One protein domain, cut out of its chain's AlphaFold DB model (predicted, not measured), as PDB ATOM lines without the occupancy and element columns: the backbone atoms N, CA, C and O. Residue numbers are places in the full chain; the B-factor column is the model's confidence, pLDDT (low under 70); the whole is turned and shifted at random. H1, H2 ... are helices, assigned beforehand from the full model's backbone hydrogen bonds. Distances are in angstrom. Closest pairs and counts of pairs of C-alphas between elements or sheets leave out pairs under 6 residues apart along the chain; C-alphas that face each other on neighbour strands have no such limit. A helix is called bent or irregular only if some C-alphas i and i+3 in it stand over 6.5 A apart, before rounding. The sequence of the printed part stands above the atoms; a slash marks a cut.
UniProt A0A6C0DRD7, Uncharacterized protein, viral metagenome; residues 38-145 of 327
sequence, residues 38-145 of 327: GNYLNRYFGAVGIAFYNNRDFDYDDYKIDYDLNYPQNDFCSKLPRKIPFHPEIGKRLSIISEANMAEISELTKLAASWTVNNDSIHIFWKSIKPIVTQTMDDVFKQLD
ATOM      1  N   GLY A  38     273.835 146.171 389.722       90.44
ATOM      2  CA  GLY A  38     275.014 146.041 388.858       90.44
ATOM      3  C   GLY A  38     275.206 144.618 388.327       90.44
ATOM      4  O   GLY A  38     275.408 144.418 387.130       90.44
ATOM      5  N   ASN A  39     275.080 143.616 389.198       88.56
ATOM      6  CA  ASN A  39     275.173 142.202 388.831       88.56
ATOM      7  C   ASN A  39     274.034 141.786 387.897       88.56
ATOM      8  O   ASN A  39     274.252 141.056 386.931       88.56
ATOM      9  N   TYR A  40     272.819 142.266 388.166       90.50
ATOM     10  CA  TYR A  40     271.676 141.991 387.306       90.50
ATOM     11  C   TYR A  40     271.852 142.589 385.906       90.50
ATOM     12  O   TYR A  40     271.713 141.868 384.921       90.50
ATOM     13  N   LEU A  41     272.228 143.869 385.807       94.31
ATOM     14  CA  LEU A  41     272.483 144.529 384.523       94.31
ATOM     15  C   LEU A  41     273.623 143.842 383.763       94.31
ATOM     16  O   LEU A  41     273.530 143.667 382.549       94.31
ATOM     17  N   ASN A  42     274.652 143.369 384.473       93.94
ATOM     18  CA  ASN A  42     275.725 142.581 383.876       93.94
ATOM     19  C   ASN A  42     275.221 141.288 383.223       93.94
ATOM     20  O   ASN A  42     275.550 141.031 382.066       93.94
ATOM     21  N   ARG A  43     274.383 140.514 383.923       93.38
ATOM     22  CA  ARG A  43     273.760 139.302 383.368       93.38
ATOM     23  C   ARG A  43     272.851 139.626 382.191       93.38
ATOM     24  O   ARG A  43     272.945 138.983 381.151       93.38
ATOM     25  N   TYR A  44     271.989 140.626 382.362       95.44
ATOM     26  CA  TYR A  44     270.995 141.022 381.377       95.44
ATOM     27  C   TYR A  44     271.650 141.473 380.068       95.44
ATOM     28  O   TYR A  44     271.413 140.877 379.020       95.44
ATOM     29  N   PHE A  45     272.547 142.458 380.114       98.00
ATOM     30  CA  PHE A  45     273.195 142.952 378.900       98.00
ATOM     31  C   PHE A  45     274.256 141.991 378.358       98.00
ATOM     32  O   PHE A  45     274.466 141.936 377.146       98.00
ATOM     33  N   GLY A  46     274.881 141.176 379.210       97.50
ATOM     34  CA  GLY A  46     275.721 140.078 378.738       97.50
ATOM     35  C   GLY A  46     274.914 139.055 377.926       97.50
ATOM     36  O   GLY A  46     275.341 138.642 376.851       97.50
ATOM     37  N   ALA A  47     273.700 138.710 378.359       97.31
ATOM     38  CA  ALA A  47     272.802 137.844 377.597       97.31
ATOM     39  C   ALA A  47     272.392 138.456 376.244       97.31
ATOM     40  O   ALA A  47     272.378 137.740 375.241       97.31
ATOM     41  N   VAL A  48     272.156 139.774 376.183       98.38
ATOM     42  CA  VAL A  48     271.925 140.503 374.919       98.38
ATOM     43  C   VAL A  48     273.109 140.332 373.965       98.38
ATOM     44  O   VAL A  48     272.929 139.956 372.808       98.38
ATOM     45  N   GLY A  49     274.338 140.545 374.446       98.38
ATOM     46  CA  GLY A  49     275.533 140.359 373.621       98.38
ATOM     47  C   GLY A  49     275.717 138.920 373.136       98.38
ATOM     48  O   GLY A  49     276.052 138.706 371.973       98.38
ATOM     49  N   ILE A  50     275.431 137.928 373.982       98.19
ATOM     50  CA  ILE A  50     275.482 136.507 373.600       98.19
ATOM     51  C   ILE A  50     274.414 136.184 372.545       98.19
ATOM     52  O   ILE A  50     274.683 135.414 371.624       98.19
ATOM     53  N   ALA A  51     273.213 136.762 372.634       98.38
ATOM     54  CA  ALA A  51     272.187 136.598 371.602       98.38
ATOM     55  C   ALA A  51     272.673 137.166 370.260       98.38
ATOM     56  O   ALA A  51     272.633 136.482 369.239       98.38
ATOM     57  N   PHE A  52     273.243 138.371 370.274       98.56
ATOM     58  CA  PHE A  52     273.715 139.020 369.052       98.56
ATOM     59  C   PHE A  52     274.932 138.326 368.434       98.56
ATOM     60  O   PHE A  52     275.027 138.256 367.212       98.56
ATOM     61  N   TYR A  53     275.831 137.754 369.238       98.25
ATOM     62  CA  TYR A  53     276.905 136.897 368.720       98.25
ATOM     63  C   TYR A  53     276.353 135.709 367.915       98.25
ATOM     64  O   TYR A  53     276.906 135.342 366.883       98.25
ATOM     65  N   ASN A  54     275.215 135.158 368.345       97.81
ATOM     66  CA  ASN A  54     274.528 134.051 367.681       97.81
ATOM     67  C   ASN A  54     273.562 134.501 366.566       97.81
ATOM     68  O   ASN A  54     272.739 133.703 366.119       97.81
ATOM     69  N   ASN A  55     273.642 135.759 366.112       98.00
ATOM     70  CA  ASN A  55     272.802 136.337 365.056       98.00
ATOM     71  C   ASN A  55     271.289 136.188 365.295       98.00
ATOM     72  O   ASN A  55     270.529 135.923 364.362       98.00
ATOM     73  N   ARG A  56     270.851 136.335 366.547       98.00
ATOM     74  CA  ARG A  56     269.441 136.209 366.928       98.00
ATOM     75  C   ARG A  56     268.990 137.357 367.816       98.00
ATOM     76  O   ARG A  56     269.804 138.001 368.480       98.00
ATOM     77  N   ASP A  57     267.681 137.574 367.832       98.31
ATOM     78  CA  ASP A  57     267.041 138.484 368.772       98.31
ATOM     79  C   ASP A  57     267.321 138.025 370.207       98.31
ATOM     80  O   ASP A  57     267.404 136.826 370.503       98.31
ATOM     81  N   PHE A  58     267.461 138.989 371.110       98.19
ATOM     82  CA  PHE A  58     267.445 138.703 372.534       98.19
ATOM     83  C   PHE A  58     266.001 138.483 372.986       98.19
ATOM     84  O   PHE A  58     265.141 139.326 372.726       98.19
ATOM     85  N   ASP A  59     265.765 137.388 373.706       96.12
ATOM     86  CA  ASP A  59     264.531 137.117 374.439       96.12
ATOM     87  C   ASP A  59     264.891 136.766 375.887       96.12
ATOM     88  O   ASP A  59     265.670 135.845 376.138       96.12
ATOM     89  N   TYR A  60     264.353 137.520 376.845       91.19
ATOM     90  CA  TYR A  60     264.631 137.361 378.271       91.19
ATOM     91  C   TYR A  60     264.367 135.933 378.768       91.19
ATOM     92  O   TYR A  60     265.111 135.420 379.610       91.19
ATOM     93  N   ASP A  61     263.330 135.285 378.234       88.88
ATOM     94  CA  ASP A  61     262.883 133.968 378.693       88.88
ATOM     95  C   ASP A  61     263.863 132.840 378.337       88.88
ATOM     96  O   ASP A  61     263.944 131.841 379.057       88.88
ATOM     97  N   ASP A  62     264.695 133.029 377.309       88.75
ATOM     98  CA  ASP A  62     265.711 132.049 376.906       88.75
ATOM     99  C   ASP A  62     266.878 131.961 377.896       88.75
ATOM    100  O   ASP A  62     267.555 130.934 377.989       88.75
ATOM    101  N   TYR A  63     267.147 133.046 378.624       83.12
ATOM    102  CA  TYR A  63     268.370 133.197 379.414       83.12
ATOM    103  C   TYR A  63     268.179 132.953 380.906       83.12
ATOM    104  O   TYR A  63     269.175 132.943 381.631       83.12
ATOM    105  N   LYS A  64     266.931 132.743 381.358       78.06
ATOM    106  CA  LYS A  64     266.575 132.479 382.765       78.06
ATOM    107  C   LYS A  64     267.392 133.351 383.717       78.06
ATOM    108  O   LYS A  64     268.106 132.865 384.596       78.06
ATOM    109  N   ILE A  65     267.377 134.658 383.465       76.88
ATOM    110  CA  ILE A  65     268.046 135.613 384.337       76.88
ATOM    111  C   ILE A  65     267.217 135.626 385.621       76.88
ATOM    112  O   ILE A  65     266.218 136.335 385.715       76.88
ATOM    113  N   ASP A  66     267.580 134.753 386.560       66.38
ATOM    114  CA  ASP A  66     266.938 134.673 387.866       66.38
ATOM    115  C   ASP A  66     267.160 136.014 388.558       66.38
ATOM    116  O   ASP A  66     268.254 136.309 389.037       66.38
ATOM    117  N   TYR A  67     266.137 136.859 388.519       61.69
ATOM    118  CA  TYR A  67     266.020 138.020 389.373       61.69
ATOM    119  C   TYR A  67     265.092 137.611 390.497       61.69
ATOM    120  O   TYR A  67     263.983 137.140 390.232       61.69
ATOM    121  N   ASP A  68     265.532 137.775 391.739       58.09
ATOM    122  CA  ASP A  68     264.597 137.689 392.845       58.09
ATOM    123  C   ASP A  68     263.645 138.885 392.738       58.09
ATOM    124  O   ASP A  68     263.957 140.000 393.151       58.09
ATOM    125  N   LEU A  69     262.486 138.652 392.117       50.78
ATOM    126  CA  LEU A  69     261.414 139.635 391.965       50.78
ATOM    127  C   LEU A  69     260.868 140.105 393.323       50.78
ATOM    128  O   LEU A  69     260.136 141.091 393.362       50.78
ATOM    129  N   ASN A  70     261.228 139.438 394.427       46.75
ATOM    130  CA  ASN A  70     260.892 139.878 395.777       46.75
ATOM    131  C   ASN A  70     261.875 140.918 396.330       46.75
ATOM    132  O   ASN A  70     261.694 141.349 397.467       46.75
ATOM    133  N   TYR A  71     262.894 141.345 395.571       54.97
ATOM    134  CA  TYR A  71     263.729 142.477 395.969       54.97
ATOM    135  C   TYR A  71     262.912 143.779 395.827       54.97
ATOM    136  O   TYR A  71     262.671 144.218 394.699       54.97
ATOM    137  N   PRO A  72     262.452 144.420 396.921       43.09
ATOM    138  CA  PRO A  72     261.285 145.312 396.875       43.09
ATOM    139  C   PRO A  72     261.480 146.696 396.228       43.09
ATOM    140  O   PRO A  72     260.661 147.575 396.471       43.09
ATOM    141  N   GLN A  73     262.544 146.960 395.462       50.22
ATOM    142  CA  GLN A  73     262.879 148.332 395.038       50.22
ATOM    143  C   GLN A  73     263.598 148.449 393.687       50.22
ATOM    144  O   GLN A  73     264.616 149.131 393.590       50.22
ATOM    145  N   ASN A  74     263.120 147.813 392.615       63.53
ATOM    146  CA  ASN A  74     263.771 148.038 391.322       63.53
ATOM    147  C   ASN A  74     262.816 148.199 390.146       63.53
ATOM    148  O   ASN A  74     262.812 147.404 389.201       63.53
ATOM    149  N   ASP A  75     262.051 149.292 390.189       81.81
ATOM    150  CA  ASP A  75     261.272 149.767 389.046       81.81
ATOM    151  C   ASP A  75     262.140 149.821 387.781       81.81
ATOM    152  O   ASP A  75     261.686 149.367 386.734       81.81
ATOM    153  N   PHE A  76     263.410 150.237 387.877       90.81
ATOM    154  CA  PHE A  76     264.344 150.285 386.745       90.81
ATOM    155  C   PHE A  76     264.483 148.939 386.025       90.81
ATOM    156  O   PHE A  76     264.197 148.846 384.831       90.81
ATOM    157  N   CYS A  77     264.858 147.871 386.731       89.62
ATOM    158  CA  CYS A  77     265.031 146.558 386.105       89.62
ATOM    159  C   CYS A  77     263.729 146.011 385.510       89.62
ATOM    160  O   CYS A  77     263.758 145.379 384.456       89.62
ATOM    161  N   SER A  78     262.584 146.294 386.140       87.56
ATOM    162  CA  SER A  78     261.272 145.866 385.634       87.56
ATOM    163  C   SER A  78     260.877 146.523 384.304       87.56
ATOM    164  O   SER A  78     260.019 146.000 383.591       87.56
ATOM    165  N   LYS A  79     261.484 147.670 383.966       93.38
ATOM    166  CA  LYS A  79     261.246 148.403 382.714       93.38
ATOM    167  C   LYS A  79     262.188 148.008 381.581       93.38
ATOM    168  O   LYS A  79     261.975 148.448 380.453       93.38
ATOM    169  N   LEU A  80     263.202 147.181 381.838       94.56
ATOM    170  CA  LEU A  80     264.068 146.695 380.767       94.56
ATOM    171  C   LEU A  80     263.264 145.852 379.765       94.56
ATOM    172  O   LEU A  80     262.387 145.074 380.157       94.56
ATOM    173  N   PRO A  81     263.552 145.975 378.459       96.06
ATOM    174  CA  PRO A  81     262.782 145.286 377.439       96.06
ATOM    175  C   PRO A  81     262.952 143.770 377.554       96.06
ATOM    176  O   PRO A  81     264.050 143.241 377.706       96.06
ATOM    177  N   ARG A  82     261.859 143.022 377.428       95.31
ATOM    178  CA  ARG A  82     261.945 141.553 377.414       95.31
ATOM    179  C   ARG A  82     262.488 141.007 376.096       95.31
ATOM    180  O   ARG A  82     262.960 139.879 376.068       95.31
ATOM    181  N   LYS A  83     262.422 141.800 375.023       97.44
ATOM    182  CA  LYS A  83     262.945 141.453 373.702       97.44
ATOM    183  C   LYS A  83     263.731 142.616 373.121       97.44
ATOM    184  O   LYS A  83     263.255 143.748 373.177       97.44
ATOM    185  N   ILE A  84     264.895 142.335 372.543       98.12
ATOM    186  CA  ILE A  84     265.689 143.323 371.801       98.12
ATOM    187  C   ILE A  84     266.015 142.726 370.426       98.12
ATOM    188  O   ILE A  84     266.664 141.675 370.383       98.12
ATOM    189  N   PRO A  85     265.577 143.355 369.318       98.25
ATOM    190  CA  PRO A  85     265.869 142.875 367.971       98.25
ATOM    191  C   PRO A  85     267.368 142.769 367.708       98.25
ATOM    192  O   PRO A  85     268.152 143.583 368.196       98.25
ATOM    193  N   PHE A  86     267.765 141.787 366.910       98.38
ATOM    194  CA  PHE A  86     269.144 141.617 366.488       98.38
ATOM    195  C   PHE A  86     269.644 142.824 365.689       98.38
ATOM    196  O   PHE A  86     268.994 143.300 364.759       98.38
ATOM    197  N   HIS A  87     270.855 143.264 366.027       98.25
ATOM    198  CA  HIS A  87     271.584 144.335 365.358       98.25
ATOM    199  C   HIS A  87     272.779 143.759 364.570       98.25
ATOM    200  O   HIS A  87     273.825 143.480 365.175       98.25
ATOM    201  N   PRO A  88     272.676 143.570 363.235       97.88
ATOM    202  CA  PRO A  88     273.708 142.911 362.423       97.88
ATOM    203  C   PRO A  88     275.103 143.538 362.525       97.88
ATOM    204  O   PRO A  88     276.117 142.843 362.506       97.88
ATOM    205  N   GLU A  89     275.180 144.855 362.675       98.12
ATOM    206  CA  GLU A  89     276.419 145.604 362.863       98.12
ATOM    207  C   GLU A  89     277.090 145.329 364.215       98.12
ATOM    208  O   GLU A  89     278.314 145.431 364.337       98.12
ATOM    209  N   ILE A  90     276.312 144.987 365.245       98.12
ATOM    210  CA  ILE A  90     276.843 144.529 366.531       98.12
ATOM    211  C   ILE A  90     277.292 143.073 366.399       98.12
ATOM    212  O   ILE A  90     278.426 142.774 366.767       98.12
ATOM    213  N   GLY A  91     276.480 142.205 365.784       97.94
ATOM    214  CA  GLY A  91     276.856 140.813 365.500       97.94
ATOM    215  C   GLY A  91     278.176 140.701 364.730       97.94
ATOM    216  O   GLY A  91     279.081 139.983 365.146       97.94
ATOM    217  N   LYS A  92     278.363 141.520 363.686       98.12
ATOM    218  CA  LYS A  92     279.620 141.602 362.917       98.12
ATOM    219  C   LYS A  92     280.826 142.028 363.761       98.12
ATOM    220  O   LYS A  92     281.946 141.606 363.492       98.12
ATOM    221  N   ARG A  93     280.636 142.903 364.753       98.06
ATOM    222  CA  ARG A  93     281.724 143.294 365.665       98.06
ATOM    223  C   ARG A  93     282.043 142.183 366.658       98.06
ATOM    224  O   ARG A  93     283.210 141.969 366.955       98.06
ATOM    225  N   LEU A  94     281.031 141.450 367.116       98.12
ATOM    226  CA  LEU A  94     281.190 140.316 368.023       98.12
ATOM    227  C   LEU A  94     281.804 139.088 367.338       98.12
ATOM    228  O   LEU A  94     282.505 138.327 367.998       98.12
ATOM    229  N   SER A  95     281.618 138.912 366.026       97.00
ATOM    230  CA  SER A  95     282.137 137.754 365.281       97.00
ATOM    231  C   SER A  95     283.668 137.687 365.195       97.00
ATOM    232  O   SER A  95     284.204 136.693 364.719       97.00
ATOM    233  N   ILE A  96     284.384 138.738 365.616       97.25
ATOM    234  CA  ILE A  96     285.853 138.711 365.723       97.25
ATOM    235  C   ILE A  96     286.328 137.981 366.988       97.25
ATOM    236  O   ILE A  96     287.507 137.657 367.103       97.25
ATOM    237  N   ILE A  97     285.426 137.747 367.946       97.50
ATOM    238  CA  ILE A  97     285.704 137.002 369.171       97.50
ATOM    239  C   ILE A  97     285.617 135.507 368.850       97.50
ATOM    240  O   ILE A  97     284.623 135.037 368.292       97.50
ATOM    241  N   SER A  98     286.656 134.753 369.210       97.62
ATOM    242  CA  SER A  98     286.679 133.301 369.020       97.62
ATOM    243  C   SER A  98     285.588 132.609 369.840       97.62
ATOM    244  O   SER A  98     285.179 133.096 370.896       97.62
ATOM    245  N   GLU A  99     285.154 131.431 369.394       97.00
ATOM    246  CA  GLU A  99     284.160 130.626 370.118       97.00
ATOM    247  C   GLU A  99     284.604 130.308 371.555       97.00
ATOM    248  O   GLU A  99     283.801 130.394 372.480       97.00
ATOM    249  N   ALA A 100     285.894 130.017 371.763       96.06
ATOM    250  CA  ALA A 100     286.452 129.750 373.089       96.06
ATOM    251  C   ALA A 100     286.334 130.965 374.028       96.06
ATOM    252  O   ALA A 100     285.871 130.830 375.160       96.06
ATOM    253  N   ASN A 101     286.680 132.162 373.543       95.94
ATOM    254  CA  ASN A 101     286.572 133.388 374.340       95.94
ATOM    255  C   ASN A 101     285.103 133.761 374.584       95.94
ATOM    256  O   ASN A 101     284.759 134.277 375.644       95.94
ATOM    257  N   MET A 102     284.214 133.483 373.628       97.38
ATOM    258  CA  MET A 102     282.780 133.698 373.816       97.38
ATOM    259  C   MET A 102     282.177 132.723 374.836       97.38
ATOM    260  O   MET A 102     281.322 133.121 375.627       97.38
ATOM    261  N   ALA A 103     282.636 131.469 374.870       95.88
ATOM    262  CA  ALA A 103     282.248 130.515 375.904       95.88
ATOM    263  C   ALA A 103     282.669 131.008 377.301       95.88
ATOM    264  O   ALA A 103     281.848 131.005 378.216       95.88
ATOM    265  N   GLU A 104     283.894 131.528 377.447       93.56
ATOM    266  CA  GLU A 104     284.358 132.167 378.689       93.56
ATOM    267  C   GLU A 104     283.470 133.362 379.082       93.56
ATOM    268  O   GLU A 104     282.997 133.439 380.216       93.56
ATOM    269  N   ILE A 105     283.184 134.272 378.142       94.75
ATOM    270  CA  ILE A 105     282.298 135.426 378.371       94.75
ATOM    271  C   ILE A 105     280.905 134.975 378.821       94.75
ATOM    272  O   ILE A 105     280.313 135.603 379.702       94.75
ATOM    273  N   SER A 106     280.376 133.901 378.233       94.44
ATOM    274  CA  SER A 106     279.076 133.332 378.591       94.44
ATOM    275  C   SER A 106     279.057 132.831 380.034       94.44
ATOM    276  O   SER A 106     278.161 133.199 380.796       94.44
ATOM    277  N   GLU A 107     280.079 132.080 380.449       91.56
ATOM    278  CA  GLU A 107     280.209 131.619 381.836       91.56
ATOM    279  C   GLU A 107     280.381 132.789 382.809       91.56
ATOM    280  O   GLU A 107     279.625 132.903 383.774       91.56
ATOM    281  N   LEU A 108     281.278 133.737 382.519       90.06
ATOM    282  CA  LEU A 108     281.450 134.939 383.343       90.06
ATOM    283  C   LEU A 108     280.160 135.759 383.447       90.06
ATOM    284  O   LEU A 108     279.860 136.310 384.504       90.06
ATOM    285  N   THR A 109     279.380 135.832 382.370       90.88
ATOM    286  CA  THR A 109     278.086 136.516 382.366       90.88
ATOM    287  C   THR A 109     277.096 135.813 383.278       90.88
ATOM    288  O   THR A 109     276.453 136.490 384.066       90.88
ATOM    289  N   LYS A 110     276.997 134.477 383.261       88.00
ATOM    290  CA  LYS A 110     276.133 133.735 384.203       88.00
ATOM    291  C   LYS A 110     276.501 134.019 385.663       88.00
ATOM    292  O   LYS A 110     275.609 134.132 386.500       88.00
ATOM    293  N   LEU A 111     277.794 134.197 385.931       85.81
ATOM    294  CA  LEU A 111     278.358 134.517 387.244       85.81
ATOM    295  C   LEU A 111     278.283 136.010 387.615       85.81
ATOM    296  O   LEU A 111     278.781 136.392 388.670       85.81
ATOM    297  N   ALA A 112     277.695 136.861 386.766       87.06
ATOM    298  CA  ALA A 112     277.695 138.317 386.929       87.06
ATOM    299  C   ALA A 112     279.108 138.924 387.101       87.06
ATOM    300  O   ALA A 112     279.305 139.881 387.852       87.06
ATOM    301  N   ALA A 113     280.105 138.345 386.430       87.50
ATOM    302  CA  ALA A 113     281.523 138.657 386.588       87.50
ATOM    303  C   ALA A 113     282.174 139.196 385.307       87.50
ATOM    304  O   ALA A 113     283.322 139.629 385.344       87.50
ATOM    305  N   SER A 114     281.481 139.220 384.166       90.00
ATOM    306  CA  SER A 114     282.075 139.659 382.892       90.00
ATOM    307  C   SER A 114     282.421 141.158 382.861       90.00
ATOM    308  O   SER A 114     283.205 141.582 382.016       90.00
ATOM    309  N   TRP A 115     281.932 141.964 383.812       90.31
ATOM    310  CA  TRP A 115     282.357 143.359 384.030       90.31
ATOM    311  C   TRP A 115     283.828 143.500 384.463       90.31
ATOM    312  O   TRP A 115     284.371 144.598 384.419       90.31
ATOM    313  N   THR A 116     284.488 142.399 384.838       86.81
ATOM    314  CA  THR A 116     285.920 142.354 385.180       86.81
ATOM    315  C   THR A 116     286.848 142.586 383.976       86.81
ATOM    316  O   THR A 116     288.020 142.891 384.133       86.81
ATOM    317  N   VAL A 117     286.363 142.486 382.736       87.00
ATOM    318  CA  VAL A 117     287.146 142.812 381.520       87.00
ATOM    319  C   VAL A 117     288.631 142.403 381.605       87.00
ATOM    320  O   VAL A 117     289.551 143.220 381.514       87.00
ATOM    321  N   ASN A 118     288.869 141.113 381.850       84.38
ATOM    322  CA  ASN A 118     290.217 140.603 382.127       84.38
ATOM    323  C   ASN A 118     291.128 140.592 380.897       84.38
ATOM    324  O   ASN A 118     292.340 140.480 381.046       84.38
ATOM    325  N   ASN A 119     290.555 140.677 379.696       88.69
ATOM    326  CA  ASN A 119     291.269 140.602 378.430       88.69
ATOM    327  C   ASN A 119     290.566 141.436 377.342       88.69
ATOM    328  O   ASN A 119     289.421 141.879 377.501       88.69
ATOM    329  N   ASP A 120     291.245 141.603 376.207       92.19
ATOM    330  CA  ASP A 120     290.735 142.364 375.063       92.19
ATOM    331  C   ASP A 120     289.446 141.774 374.463       92.19
ATOM    332  O   ASP A 120     288.631 142.523 373.932       92.19
ATOM    333  N   SER A 121     289.204 140.462 374.562       95.12
ATOM    334  CA  SER A 121     287.981 139.850 374.014       95.12
ATOM    335  C   SER A 121     286.740 140.263 374.798       95.12
ATOM    336  O   SER A 121     285.729 140.635 374.202       95.12
ATOM    337  N   ILE A 122     286.829 140.287 376.131       94.19
ATOM    338  CA  ILE A 122     285.753 140.804 376.985       94.19
ATOM    339  C   ILE A 122     285.568 142.312 376.740       94.19
ATOM    340  O   ILE A 122     284.442 142.810 376.715       94.19
ATOM    341  N   HIS A 123     286.653 143.055 376.499       94.88
ATOM    342  CA  HIS A 123     286.553 144.476 376.164       94.88
ATOM    343  C   HIS A 123     285.825 144.702 374.836       94.88
ATOM    344  O   HIS A 123     284.898 145.513 374.772       94.88
ATOM    345  N   ILE A 124     286.206 143.963 373.789       97.00
ATOM    346  CA  ILE A 124     285.551 143.984 372.477       97.00
ATOM    347  C   ILE A 124     284.071 143.644 372.629       97.00
ATOM    348  O   ILE A 124     283.238 144.336 372.044       97.00
ATOM    349  N   PHE A 125     283.733 142.636 373.434       98.19
ATOM    350  CA  PHE A 125     282.353 142.247 373.704       98.19
ATOM    351  C   PHE A 125     281.523 143.424 374.233       98.19
ATOM    352  O   PHE A 125     280.555 143.842 373.590       98.19
ATOM    353  N   TRP A 126     281.946 144.034 375.345       97.56
ATOM    354  CA  TRP A 126     281.210 145.151 375.943       97.56
ATOM    355  C   TRP A 126     281.182 146.388 375.059       97.56
ATOM    356  O   TRP A 126     280.146 147.037 374.929       97.56
ATOM    357  N   LYS A 127     282.302 146.708 374.408       97.31
ATOM    358  CA  LYS A 127     282.390 147.841 373.483       97.31
ATOM    359  C   LYS A 127     281.466 147.665 372.279       97.31
ATOM    360  O   LYS A 127     280.899 148.648 371.809       97.31
ATOM    361  N   SER A 128     281.291 146.433 371.798       98.44
ATOM    362  CA  SER A 128     280.420 146.125 370.659       98.44
ATOM    363  C   SER A 128     278.950 146.354 370.986       98.44
ATOM    364  O   SER A 128     278.232 146.910 370.157       98.44
ATOM    365  N   ILE A 129     278.514 145.980 372.193       98.44
ATOM    366  CA  ILE A 129     277.121 146.162 372.621       98.44
ATOM    367  C   ILE A 129     276.859 147.521 373.279       98.44
ATOM    368  O   ILE A 129     275.704 147.885 373.479       98.44
ATOM    369  N   LYS A 130     277.899 148.306 373.588       98.19
ATOM    370  CA  LYS A 130     277.758 149.599 374.272       98.19
ATOM    371  C   LYS A 130     276.661 150.502 373.692       98.19
ATOM    372  O   LYS A 130     275.857 150.971 374.489       98.19
ATOM    373  N   PRO A 131     276.539 150.700 372.363       97.94
ATOM    374  CA  PRO A 131     275.491 151.559 371.812       97.94
ATOM    375  C   PRO A 131     274.069 151.130 372.197       97.94
ATOM    376  O   PRO A 131     273.272 151.974 372.601       97.94
ATOM    377  N   ILE A 132     273.755 149.829 372.111       98.44
ATOM    378  CA  ILE A 132     272.403 149.337 372.417       98.44
ATOM    379  C   ILE A 132     272.125 149.362 373.924       98.44
ATOM    380  O   ILE A 132     271.015 149.690 374.339       98.44
ATOM    381  N   VAL A 133     273.143 149.091 374.747       98.44
ATOM    382  CA  VAL A 133     273.037 149.167 376.210       98.44
ATOM    383  C   VAL A 133     272.801 150.609 376.661       98.44
ATOM    384  O   VAL A 133     271.853 150.861 377.399       98.44
ATOM    385  N   THR A 134     273.600 151.563 376.167       98.62
ATOM    386  CA  THR A 134     273.442 152.993 376.466       98.62
ATOM    387  C   THR A 134     272.041 153.476 376.105       98.62
ATOM    388  O   THR A 134     271.391 154.115 376.928       98.62
ATOM    389  N   GLN A 135     271.551 153.147 374.907       98.56
ATOM    390  CA  GLN A 135     270.208 153.540 374.480       98.56
ATOM    391  C   GLN A 135     269.128 152.940 375.389       98.56
ATOM    392  O   GLN A 135     268.260 153.662 375.873       98.56
ATOM    393  N   THR A 136     269.218 151.638 375.674       98.50
ATOM    394  CA  THR A 136     268.241 150.932 376.514       98.50
ATOM    395  C   THR A 136     268.181 151.521 377.924       98.50
ATOM    396  O   THR A 136     267.094 151.770 378.439       98.50
ATOM    397  N   MET A 137     269.335 151.782 378.548       98.19
ATOM    398  CA  MET A 137     269.384 152.388 379.881       98.19
ATOM    399  C   MET A 137     268.824 153.817 379.880       98.19
ATOM    400  O   MET A 137     268.036 154.151 380.761       98.19
ATOM    401  N   ASP A 138     269.180 154.643 378.889       98.56
ATOM    402  CA  ASP A 138     268.682 156.022 378.774       98.56
ATOM    403  C   ASP A 138     267.157 156.073 378.615       98.56
ATOM    404  O   ASP A 138     266.502 156.936 379.194       98.56
ATOM    405  N   ASP A 139     266.579 155.146 377.854       98.44
ATOM    406  CA  ASP A 139     265.130 155.081 377.659       98.44
ATOM    407  C   ASP A 139     264.396 154.657 378.932       98.44
ATOM    408  O   ASP A 139     263.360 155.240 379.260       98.44
ATOM    409  N   VAL A 140     264.960 153.724 379.706       97.56
ATOM    410  CA  VAL A 140     264.407 153.361 381.017       97.56
ATOM    411  C   VAL A 140     264.498 154.532 382.002       97.56
ATOM    412  O   VAL A 140     263.512 154.830 382.675       97.56
ATOM    413  N   PHE A 141     265.632 155.242 382.065       97.38
ATOM    414  CA  PHE A 141     265.753 156.429 382.922       97.38
ATOM    415  C   PHE A 141     264.740 157.515 382.545       97.38
ATOM    416  O   PHE A 141     264.115 158.092 383.432       97.38
ATOM    417  N   LYS A 142     264.511 157.767 381.248       97.62
ATOM    418  CA  LYS A 142     263.464 158.699 380.789       97.62
ATOM    419  C   LYS A 142     262.064 158.233 381.171       97.62
ATOM    420  O   LYS A 142     261.262 159.048 381.609       97.62
ATOM    421  N   GLN A 143     261.763 156.944 381.009       96.81
ATOM    422  CA  GLN A 143     260.452 156.389 381.353       96.81
ATOM    423  C   GLN A 143     260.124 156.558 382.844       96.81
ATOM    424  O   GLN A 143     258.954 156.693 383.199       96.81
ATOM    425  N   LEU A 144     261.147 156.532 383.697       94.56
ATOM    426  CA  LEU A 144     261.023 156.664 385.147       94.56
ATOM    427  C   LEU A 144     261.221 158.095 385.666       94.56
ATOM    428  O   LEU A 144     261.201 158.284 386.876       94.56
ATOM    429  N   ASP A 145     261.402 159.081 384.783       95.75
ATOM    430  CA  ASP A 145     261.689 160.478 385.148       95.75
ATOM    431  C   ASP A 145     262.957 160.641 386.018       95.75
ATOM    432  O   ASP A 145     263.024 161.429 386.955       95.75
TER     433      ASP A 145
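AT A GLANCE: This is residues 38 to 145 of the 327 residues of an uncharacterized protein of viral metagenome (UniProt A0A6C0DRD7). What is the main picture? H1 runs through the middle of a compact body of helices, with H5 alongside it, H4 crossing its residues 49 to 53, and H6a side by side with H4. H6 then bends, and its second arm, H6b, runs on to one end of the long axis, while the links bearing the short H2 and H3 wrap another side of H1. What does it contain? The 108 printed residues hold six named helices, H1 to H6 in chain order, and no named strand: the class is all helix, with 67 residues in helices. How large is it? It is compact, with a radius of gyration of the C-alphas of 13.5 A, and spans 39 by 26 by 22 A, only just elongated.

IN THESE COORDINATES: Where do the first helices lie? H1, residues 38 to 53, is 22.2 A long and begins at C-alpha 38 (275.014, 146.041, 388.858). H2 is residues 60 to 63, H3 residues 75 to 78 and H4 residues 88 to 94. And the later ones? H5, residues 99 to 110, is 16.5 A long. H6, residues 120 to 143, was assigned as one helix by its hydrogen bonds but is bent, with C-alphas 128 and 131 7.4 A apart. Its arms are H6a, residues 120 to 128, 11.8 A, and H6b, residues 131 to 143, 18.5 A, ending at C-alpha 143 (260.452, 156.389, 381.353).

HOW THE PARTS SIT: What touches H1? H1 and H5 touch at a shallow tilt of 29 degrees, opposite ways; their closest C-alphas, Arg 43 and Thr 109, are 5.2 A apart. H1 touches H4 with residues 49 to 53 alone, only just about perpendicular at 71 degrees, the closest C-alphas being Phe 52 and Gly 91, 5.1 A. With residues 46 to 49 alone it only just touches H6a, with 3 pairs of C-alphas within 8 A, the closest being Gly 49 and Phe 125, 7.1 A. How do the arms stand? H4 and H6a touch at a shallow tilt of 17 degrees, opposite ways, with C-alphas Ile 90 and Ser 128 closest at 5.7 A. H6a and H6b stand at a steep tilt of 48 degrees. H6b is close to H1 but not clearly touching, with C-alphas Phe 45 and Val 133 closest at 6.8 A. What of H2, H3 and the backbones? H2 is close to H1 but not clearly touching, with C-alphas Ala 47 and Tyr 63 closest at 6.7 A; H3 stands likewise to H6b, with Phe 76 and Val 140 closest at 6.5 A. In H1, H4, H5, H6a and H6b every O i to N i+4 pair is within hydrogen-bond range; H2 and H3 are too short for one, and each has its 1 O i to N i+3 pair within range.

THE WHOLE: How far does it reach? The two C-alphas farthest apart, Ala 100 and Asp 145, are 41.3 A apart. Is anything cut or long? The printed part has no cut, and the link from H2 to H3 is long, with 11 residues. Where is confidence low? Residues 66 to 74 are under pLDDT 70; the mean of the printed part is 91.2.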